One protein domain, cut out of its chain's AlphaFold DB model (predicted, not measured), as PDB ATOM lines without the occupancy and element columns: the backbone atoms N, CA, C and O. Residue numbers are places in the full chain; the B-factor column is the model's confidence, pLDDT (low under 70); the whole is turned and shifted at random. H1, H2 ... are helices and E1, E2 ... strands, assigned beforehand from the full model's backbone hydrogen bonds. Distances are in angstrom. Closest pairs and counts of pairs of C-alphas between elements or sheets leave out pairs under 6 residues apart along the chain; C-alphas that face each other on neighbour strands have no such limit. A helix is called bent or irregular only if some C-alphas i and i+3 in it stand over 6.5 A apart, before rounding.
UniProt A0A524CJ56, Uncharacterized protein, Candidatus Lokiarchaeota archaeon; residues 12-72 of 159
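What this domain is: This is residues 12 to 72 of the 159 residues of an uncharacterized protein of Candidatus Lokiarchaeota archaeon (UniProt A0A524CJ56). Picture a small sheet of three antiparallel strands with one longer helix, H1, next to it; the helix only grazes the sheet, and two long loops without named elements join the two parts. The first loop, residues 26 to 37, leads from the second strand out to the beginning of the helix, and the second, residues 54 to 67, leads from the end of the helix back to the third strand. The printed part has 61 residues, with three named strands and one named helix in the order E1, E2, H1, E3 along the chain, and the sheet runs E1, E2, E3, antiparallel throughout. The class is mixed, helices and strands, with 16 residues in the helix and 15 in the strands. The whole is compact and rounded, with a radius of gyration of the C-alphas of 11.4 A and spans of 31 by 22 by 21 A.

Where its parts are: Find C-alpha 12 at (51.501, 23.477, -8.397), where the printed part begins; from there strand E1, residues 12 to 16, runs 12.7 A to the C-alpha of Leu 16. With three residues between, look next at Gly 20 for the first residue of strand E2, residues 20 to 25, which measures 16.3 A from first to last C-alpha and is the longest strand by residues. Then pass through residues 26 to 37 until you reach C-alpha 38 at (54.552, 15.667, 5.902), where helix H1, residues 38 to 53, begins; it measures 22.5 A from first to last C-alpha and is not bent. After residues 54 to 67 comes strand E3, residues 68 to 71, 10.0 A long, whose last C-alpha, that of Arg 71, is at (45.899, 14.253, -15.268).

How they stand to each other: Begin with the sheet and compare E1 with E2, which form a hairpin of antiparallel neighbours with 163 degrees between their N-to-C directions. The C-alphas of Trp 13 and Ile 23 face each other at 4.6 A. Look there at N 14 and O 22, 2.8 A apart, and at N 24 and O 12, also 2.8 A apart, both within hydrogen-bond range. On to E2 and E3, again antiparallel neighbours, with 144 degrees between their directions. Here the C-alphas of Phe 24 and Val 68 face each other at 4.6 A, and N 23 and O 69 are within hydrogen-bond range at 2.8 A, as are N 71 and O 21 at 2.9 A. E2 is the inner strand, while E1 and E3 are the edge strands. Turn next to H1: it is on the sheet but only grazes it, with its residues 45 to 52 and 9 pairs of C-alphas within 10 A. H1 and E3 are near each other, with 6 of these pairs. In the backbone of H1, every O i to N i+4 pair is within hydrogen-bond range.

The domain as a whole: Read the residue numbers from 12 to 72 and you will meet no cut. To see the greatest extent, find the C-alphas of Phe 31 and Glu 55, one in each long loop: they are the two farthest apart, at 31.0 A. The first and last printed C-alphas, those of Phe 12 and Asp 72, are 15.5 A apart. The link from E1 to E2 is tight, with 3 residues; those from E2 to H1, with 12 residues, and from H1 to E3, with 14, are long. In the B-factor column the mean pLDDT of the printed part is 78.7. Look at residues 26 to 33 and 55 to 62 in that column: these 16 residues are under 70, so the model's confidence is low there.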
ATOM      1  N   PHE A  12      50.288  24.292  -8.302       92.25
ATOM      2  CA  PHE A  12      51.501  23.477  -8.397       92.25
ATOM      3  C   PHE A  12      51.218  22.240  -9.228       92.25
ATOM      4  O   PHE A  12      50.266  21.514  -8.955       92.25
ATOM      5  N   TRP A  13      52.062  21.996 -10.219       95.06
ATOM      6  CA  TRP A  13      51.988  20.821 -11.073       95.06
ATOM      7  C   TRP A  13      53.173  19.922 -10.736       95.06
ATOM      8  O   TRP A  13      54.326  20.310 -10.911       95.06
ATOM      9  N   VAL A  14      52.884  18.741 -10.195       94.69
ATOM     10  CA  VAL A  14      53.883  17.744  -9.808       94.69
ATOM     11  C   VAL A  14      53.822  16.599 -10.804       94.69
ATOM     12  O   VAL A  14      52.808  15.910 -10.906       94.69
ATOM     13  N   PHE A  15      54.920  16.406 -11.524       94.50
ATOM     14  CA  PHE A  15      55.087  15.338 -12.499       94.50
ATOM     15  C   PHE A  15      55.851  14.198 -11.838       94.50
ATOM     16  O   PHE A  15      56.982  14.387 -11.388       94.50
ATOM     17  N   LEU A  16      55.217  13.033 -11.744       92.25
ATOM     18  CA  LEU A  16      55.836  11.824 -11.221       92.25
ATOM     19  C   LEU A  16      56.018  10.830 -12.362       92.25
ATOM     20  O   LEU A  16      55.038  10.349 -12.937       92.25
ATOM     21  N   ASP A  17      57.271  10.496 -12.659       86.31
ATOM     22  CA  ASP A  17      57.593   9.508 -13.685       86.31
ATOM     23  C   ASP A  17      56.868   8.190 -13.386       86.31
ATOM     24  O   ASP A  17      56.994   7.636 -12.294       86.31
ATOM     25  N   ASN A  18      56.110   7.687 -14.363       86.62
ATOM     26  CA  ASN A  18      55.268   6.480 -14.278       86.62
ATOM     27  C   ASN A  18      54.005   6.579 -13.399       86.62
ATOM     28  O   ASN A  18      53.255   5.607 -13.328       86.62
ATOM     29  N   TYR A  19      53.737   7.718 -12.753       89.06
ATOM     30  CA  TYR A  19      52.547   7.907 -11.904       89.06
ATOM     31  C   TYR A  19      51.654   9.078 -12.341       89.06
ATOM     32  O   TYR A  19      50.618   9.310 -11.715       89.06
ATOM     33  N   GLY A  20      52.034   9.799 -13.400       91.06
ATOM     34  CA  GLY A  20      51.249  10.867 -14.020       91.06
ATOM     35  C   GLY A  20      51.445  12.243 -13.379       91.06
ATOM     36  O   GLY A  20      52.438  12.500 -12.689       91.06
ATOM     37  N   THR A  21      50.496  13.145 -13.634       94.06
ATOM     38  CA  THR A  21      50.562  14.553 -13.218       94.06
ATOM     39  C   THR A  21      49.527  14.880 -12.154       94.06
ATOM     40  O   THR A  21      48.337  14.592 -12.301       94.06
ATOM     41  N   TYR A  22      49.977  15.559 -11.100       93.62
ATOM     42  CA  TYR A  22      49.164  15.965  -9.959       93.62
ATOM     43  C   TYR A  22      49.138  17.487  -9.840       93.62
ATOM     44  O   TYR A  22      50.171  18.129  -9.659       93.62
ATOM     45  N   ILE A  23      47.943  18.064  -9.936       92.44
ATOM     46  CA  ILE A  23      47.710  19.508  -9.953       92.44
ATOM     47  C   ILE A  23      47.098  19.925  -8.623       92.44
ATOM     48  O   ILE A  23      45.948  19.605  -8.320       92.44
ATOM     49  N   PHE A  24      47.865  20.661  -7.835       88.81
ATOM     50  CA  PHE A  24      47.470  21.207  -6.549       88.81
ATOM     51  C   PHE A  24      46.840  22.577  -6.768       88.81
ATOM     52  O   PHE A  24      47.534  23.539  -7.101       88.81
ATOM     53  N   GLN A  25      45.526  22.665  -6.573       79.62
ATOM     54  CA  GLN A  25      44.770  23.898  -6.771       79.62
ATOM     55  C   GLN A  25      44.453  24.566  -5.441       79.62
ATOM     56  O   GLN A  25      43.843  23.969  -4.549       79.62
ATOM     57  N   ASN A  26      44.797  25.847  -5.330       69.44
ATOM     58  CA  ASN A  26      44.634  26.555  -4.070       69.44
ATOM     59  C   ASN A  26      43.176  26.921  -3.729       69.44
ATOM     60  O   ASN A  26      42.810  27.115  -2.570       69.44
ATOM     61  N   ASN A  27      42.286  26.920  -4.722       59.09
ATOM     62  CA  ASN A  27      40.887  27.335  -4.556       59.09
ATOM     63  C   ASN A  27      40.085  26.474  -3.554       59.09
ATOM     64  O   ASN A  27      38.991  26.866  -3.147       59.09
ATOM     65  N   PHE A  28      40.627  25.331  -3.118       54.41
ATOM     66  CA  PHE A  28      39.995  24.402  -2.175       54.41
ATOM     67  C   PHE A  28      40.735  24.251  -0.833       54.41
ATOM     68  O   PHE A  28      40.271  23.501   0.036       54.41
ATOM     69  N   LEU A  29      41.853  24.957  -0.634       55.31
ATOM     70  CA  LEU A  29      42.688  24.839   0.559       55.31
ATOM     71  C   LEU A  29      42.176  25.742   1.688       55.31
ATOM     72  O   LEU A  29      42.583  26.888   1.860       55.31
ATOM     73  N   THR A  30      41.289  25.201   2.521       56.91
ATOM     74  CA  THR A  30      41.133  25.716   3.885       56.91
ATOM     75  C   THR A  30      42.188  25.063   4.772       56.91
ATOM     76  O   THR A  30      42.407  23.858   4.687       56.91
ATOM     77  N   PHE A  31      42.837  25.840   5.646       57.84
ATOM     78  CA  PHE A  31      43.916  25.369   6.534       57.84
ATOM     79  C   PHE A  31      43.537  24.103   7.331       57.84
ATOM     80  O   PHE A  31      44.373  23.256   7.611       57.84
ATOM     81  N   ASN A  32      42.243  23.935   7.625       63.69
ATOM     82  CA  ASN A  32      41.699  22.786   8.353       63.69
ATOM     83  C   ASN A  32      41.651  21.482   7.533       63.69
ATOM     84  O   ASN A  32      41.414  20.424   8.106       63.69
ATOM     85  N   ARG A  33      41.813  21.553   6.207       64.94
ATOM     86  CA  ARG A  33      41.788  20.407   5.284       64.94
ATOM     87  C   ARG A  33      43.182  19.964   4.839       64.94
ATOM     88  O   ARG A  33      43.294  18.946   4.165       64.94
ATOM     89  N   LEU A  34      44.223  20.717   5.194       72.94
ATOM     90  CA  LEU A  34      45.599  20.330   4.915       72.94
ATOM     91  C   LEU A  34      46.071  19.295   5.946       72.94
ATOM     92  O   LEU A  34      45.828  19.475   7.144       72.94
ATOM     93  N   PRO A  35      46.763  18.230   5.512       78.25
ATOM     94  CA  PRO A  35      47.468  17.347   6.429       78.25
ATOM     95  C   PRO A  35      48.420  18.159   7.311       78.25
ATOM     96  O   PRO A  35      49.115  19.059   6.841       78.25
ATOM     97  N   LYS A  36      48.421  17.868   8.614       81.06
ATOM     98  CA  LYS A  36      49.117  18.693   9.619       81.06
ATOM     99  C   LYS A  36      50.637  18.525   9.603       81.06
ATOM    100  O   LYS A  36      51.337  19.291  10.257       81.06
ATOM    101  N   ASN A  37      51.131  17.502   8.916       87.06
ATOM    102  CA  ASN A  37      52.543  17.193   8.782       87.06
ATOM    103  C   ASN A  37      52.802  16.457   7.457       87.06
ATOM    104  O   ASN A  37      51.872  16.035   6.767       87.06
ATOM    105  N   GLU A  38      54.083  16.321   7.123       87.31
ATOM    106  CA  GLU A  38      54.552  15.667   5.902       87.31
ATOM    107  C   GLU A  38      54.187  14.180   5.847       87.31
ATOM    108  O   GLU A  38      53.805  13.694   4.790       87.31
ATOM    109  N   LEU A  39      54.233  13.468   6.979       90.75
ATOM    110  CA  LEU A  39      53.903  12.042   7.033       90.75
ATOM    111  C   LEU A  39      52.460  11.783   6.584       90.75
ATOM    112  O   LEU A  39      52.233  11.015   5.656       90.75
ATOM    113  N   LEU A  40      51.500  12.487   7.184       88.81
ATOM    114  CA  LEU A  40      50.083  12.353   6.853       88.81
ATOM    115  C   LEU A  40      49.791  12.813   5.419       88.81
ATOM    116  O   LEU A  40      48.935  12.253   4.741       88.81
ATOM    117  N   PHE A  41      50.503  13.840   4.944       89.56
ATOM    118  CA  PHE A  41      50.402  14.261   3.548       89.56
ATOM    119  C   PHE A  41      50.861  13.152   2.600       89.56
ATOM    120  O   PHE A  41      50.158  12.845   1.639       89.56
ATOM    121  N   THR A  42      52.002  12.533   2.895       91.50
ATOM    122  CA  THR A  42      52.550  11.421   2.120       91.50
ATOM    123  C   THR A  42      51.610  10.223   2.124       91.50
ATOM    124  O   THR A  42      51.356   9.668   1.060       91.50
ATOM    125  N   GLU A  43      51.045   9.851   3.274       89.88
ATOM    126  CA  GLU A  43      50.065   8.763   3.372       89.88
ATOM    127  C   GLU A  43      48.869   9.012   2.446       89.88
ATOM    128  O   GLU A  43      48.580   8.189   1.578       89.88
ATOM    129  N   TYR A  44      48.244  10.187   2.543       89.69
ATOM    130  CA  TYR A  44      47.103  10.537   1.694       89.69
ATOM    131  C   TYR A  44      47.468  10.613   0.210       89.69
ATOM    132  O   TYR A  44      46.665  10.251  -0.650       89.69
ATOM    133  N   PHE A  45      48.670  11.088  -0.118       90.62
ATOM    134  CA  PHE A  45      49.119  11.181  -1.502       90.62
ATOM    135  C   PHE A  45      49.408   9.800  -2.105       90.62
ATOM    136  O   PHE A  45      49.014   9.528  -3.235       90.62
ATOM    137  N   VAL A  46      50.010   8.889  -1.336       90.44
ATOM    138  CA  VAL A  46      50.221   7.493  -1.744       90.44
ATOM    139  C   VAL A  46      48.892   6.755  -1.898       90.44
ATOM    140  O   VAL A  46      48.715   6.016  -2.867       90.44
ATOM    141  N   GLU A  47      47.942   6.959  -0.984       88.81
ATOM    142  CA  GLU A  47      46.588   6.411  -1.110       88.81
ATOM    143  C   GLU A  47      45.896   6.901  -2.383       88.81
ATOM    144  O   GLU A  47      45.312   6.093  -3.109       88.81
ATOM    145  N   LEU A  48      46.019   8.195  -2.699       88.19
ATOM    146  CA  LEU A  48      45.511   8.760  -3.946       88.19
ATOM    147  C   LEU A  48      46.121   8.048  -5.163       88.19
ATOM    148  O   LEU A  48      45.367   7.557  -6.002       88.19
ATOM    149  N   ILE A  49      47.450   7.932  -5.238       89.56
ATOM    150  CA  ILE A  49      48.146   7.251  -6.346       89.56
ATOM    151  C   ILE A  49      47.646   5.806  -6.501       89.56
ATOM    152  O   ILE A  49      47.251   5.394  -7.591       89.56
ATOM    153  N   ARG A  50      47.593   5.041  -5.403       87.50
ATOM    154  CA  ARG A  50      47.122   3.644  -5.409       87.50
ATOM    155  C   ARG A  50      45.674   3.521  -5.873       87.50
ATOM    156  O   ARG A  50      45.347   2.607  -6.626       87.50
ATOM    157  N   SER A  51      44.806   4.434  -5.434       84.81
ATOM    158  CA  SER A  51      43.391   4.428  -5.818       84.81
ATOM    159  C   SER A  51      43.189   4.631  -7.323       84.81
ATOM    160  O   SER A  51      42.275   4.043  -7.896       84.81
ATOM    161  N   LEU A  52      44.065   5.415  -7.962       83.38
ATOM    162  CA  LEU A  52      44.032   5.686  -9.399       83.38
ATOM    163  C   LEU A  52      44.567   4.504 -10.221       83.38
ATOM    164  O   LEU A  52      44.037   4.227 -11.291       83.38
ATOM    165  N   GLN A  53      45.578   3.790  -9.717       80.19
ATOM    166  CA  GLN A  53      46.175   2.636 -10.403       80.19
ATOM    167  C   GLN A  53      45.297   1.377 -10.384       80.19
ATOM    168  O   GLN A  53      45.364   0.572 -11.304       80.19
ATOM    169  N   ASN A  54      44.472   1.191  -9.352       74.00
ATOM    170  CA  ASN A  54      43.760  -0.070  -9.132       74.00
ATOM    171  C   ASN A  54      42.463  -0.253  -9.954       74.00
ATOM    172  O   ASN A  54      41.713  -1.178  -9.657       74.00
ATOM    173  N   GLU A  55      42.170   0.599 -10.951       60.81
ATOM    174  CA  GLU A  55      41.003   0.549 -11.874       60.81
ATOM    175  C   GLU A  55      39.599   0.384 -11.245       60.81
ATOM    176  O   GLU A  55      38.577   0.415 -11.939       60.81
ATOM    177  N   THR A  56      39.479   0.281  -9.923       51.50
ATOM    178  CA  THR A  56      38.210   0.421  -9.225       51.50
ATOM    179  C   THR A  56      37.728   1.835  -9.492       51.50
ATOM    180  O   THR A  56      38.380   2.786  -9.071       51.50
ATOM    181  N   LYS A  57      36.609   1.955 -10.225       44.91
ATOM    182  CA  LYS A  57      35.884   3.176 -10.632       44.91
ATOM    183  C   LYS A  57      35.434   4.063  -9.458       44.91
ATOM    184  O   LYS A  57      34.304   4.548  -9.408       44.91
ATOM    185  N   THR A  58      36.297   4.320  -8.497       44.12
ATOM    186  CA  THR A  58      36.116   5.323  -7.467       44.12
ATOM    187  C   THR A  58      36.613   6.629  -8.049       44.12
ATOM    188  O   THR A  58      37.765   7.018  -7.923       44.12
ATOM    189  N   THR A  59      35.684   7.248  -8.778       48.62
ATOM    190  CA  THR A  59      35.610   8.674  -9.099       48.62
ATOM    191  C   THR A  59      36.393   9.561  -8.117       48.62
ATOM    192  O   THR A  59      36.473   9.262  -6.926       48.62
ATOM    193  N   GLN A  60      36.868  10.717  -8.596       53.19
ATOM    194  CA  GLN A  60      37.428  11.844  -7.817       53.19
ATOM    195  C   GLN A  60      36.759  12.131  -6.447       53.19
ATOM    196  O   GLN A  60      37.350  12.809  -5.611       53.19
ATOM    197  N   ASN A  61      35.552  11.616  -6.198       52.75
ATOM    198  CA  ASN A  61      34.813  11.669  -4.941       52.75
ATOM    199  C   ASN A  61      35.547  11.086  -3.718       52.75
ATOM    200  O   ASN A  61      35.321  11.597  -2.620       52.75
ATOM    201  N   ASN A  62      36.439  10.097  -3.878       61.25
ATOM    202  CA  ASN A  62      37.186   9.492  -2.758       61.25
ATOM    203  C   ASN A  62      38.624  10.011  -2.604       61.25
ATOM    204  O   ASN A  62      39.420   9.416  -1.888       61.25
ATOM    205  N   ASN A  63      38.965  11.125  -3.250       70.50
ATOM    206  CA  ASN A  63      40.283  11.723  -3.113       70.50
ATOM    207  C   ASN A  63      40.495  12.271  -1.678       70.50
ATOM    208  O   ASN A  63      39.829  13.254  -1.313       70.50
ATOM    209  N   PRO A  64      41.418  11.700  -0.870       71.81
ATOM    210  CA  PRO A  64      41.707  12.206   0.476       71.81
ATOM    211  C   PRO A  64      42.268  13.636   0.430       71.81
ATOM    212  O   PRO A  64      42.053  14.437   1.341       71.81
ATOM    213  N   LEU A  65      42.897  14.003  -0.688       79.81
ATOM    214  CA  LEU A  65      43.421  15.325  -0.998       79.81
ATOM    215  C   LEU A  65      42.533  16.024  -2.035       79.81
ATOM    216  O   LEU A  65      42.984  16.317  -3.134       79.81
ATOM    217  N   LYS A  66      41.269  16.327  -1.705       78.12
ATOM    218  CA  LYS A  66      40.253  16.927  -2.613       78.12
ATOM    219  C   LYS A  66      40.699  18.145  -3.452       78.12
ATOM    220  O   LYS A  66      40.009  18.521  -4.393       78.12
ATOM    221  N   PHE A  67      41.803  18.789  -3.086       81.00
ATOM    222  CA  PHE A  67      42.429  19.918  -3.782       81.00
ATOM    223  C   PHE A  67      43.476  19.507  -4.836       81.00
ATOM    224  O   PHE A  67      44.039  20.370  -5.508       81.00
ATOM    225  N   VAL A  68      43.753  18.211  -4.972       87.62
ATOM    226  CA  VAL A  68      44.691  17.625  -5.931       87.62
ATOM    227  C   VAL A  68      43.900  17.000  -7.066       87.62
ATOM    228  O   VAL A  68      43.043  16.150  -6.841       87.62
ATOM    229  N   LYS A  69      44.177  17.404  -8.299       88.94
ATOM    230  CA  LYS A  69      43.615  16.779  -9.498       88.94
ATOM    231  C   LYS A  69      44.661  15.905 -10.162       88.94
ATOM    232  O   LYS A  69      45.825  16.277 -10.211       88.94
ATOM    233  N   TYR A  70      44.227  14.777 -10.703       90.56
ATOM    234  CA  TYR A  70      45.052  13.923 -11.548       90.56
ATOM    235  C   TYR A  70      44.833  14.267 -13.025       90.56
ATOM    236  O   TYR A  70      43.689  14.480 -13.443       90.56
ATOM    237  N   ARG A  71      45.915  14.295 -13.803       90.94
ATOM    238  CA  ARG A  71      45.899  14.253 -15.268       90.94
ATOM    239  C   ARG A  71      46.917  13.222 -15.746       90.94
ATOM    240  O   ARG A  71      48.052  13.203 -15.275       90.94
ATOM    241  N   ASP A  72      46.504  12.415 -16.713       90.38
ATOM    242  CA  ASP A  72      47.418  11.576 -17.481       90.38
ATOM    243  C   ASP A  72      48.048  12.437 -18.583       90.38
ATOM    244  O   ASP A  72      47.452  12.670 -19.633       90.38
TER     245      ASP A  72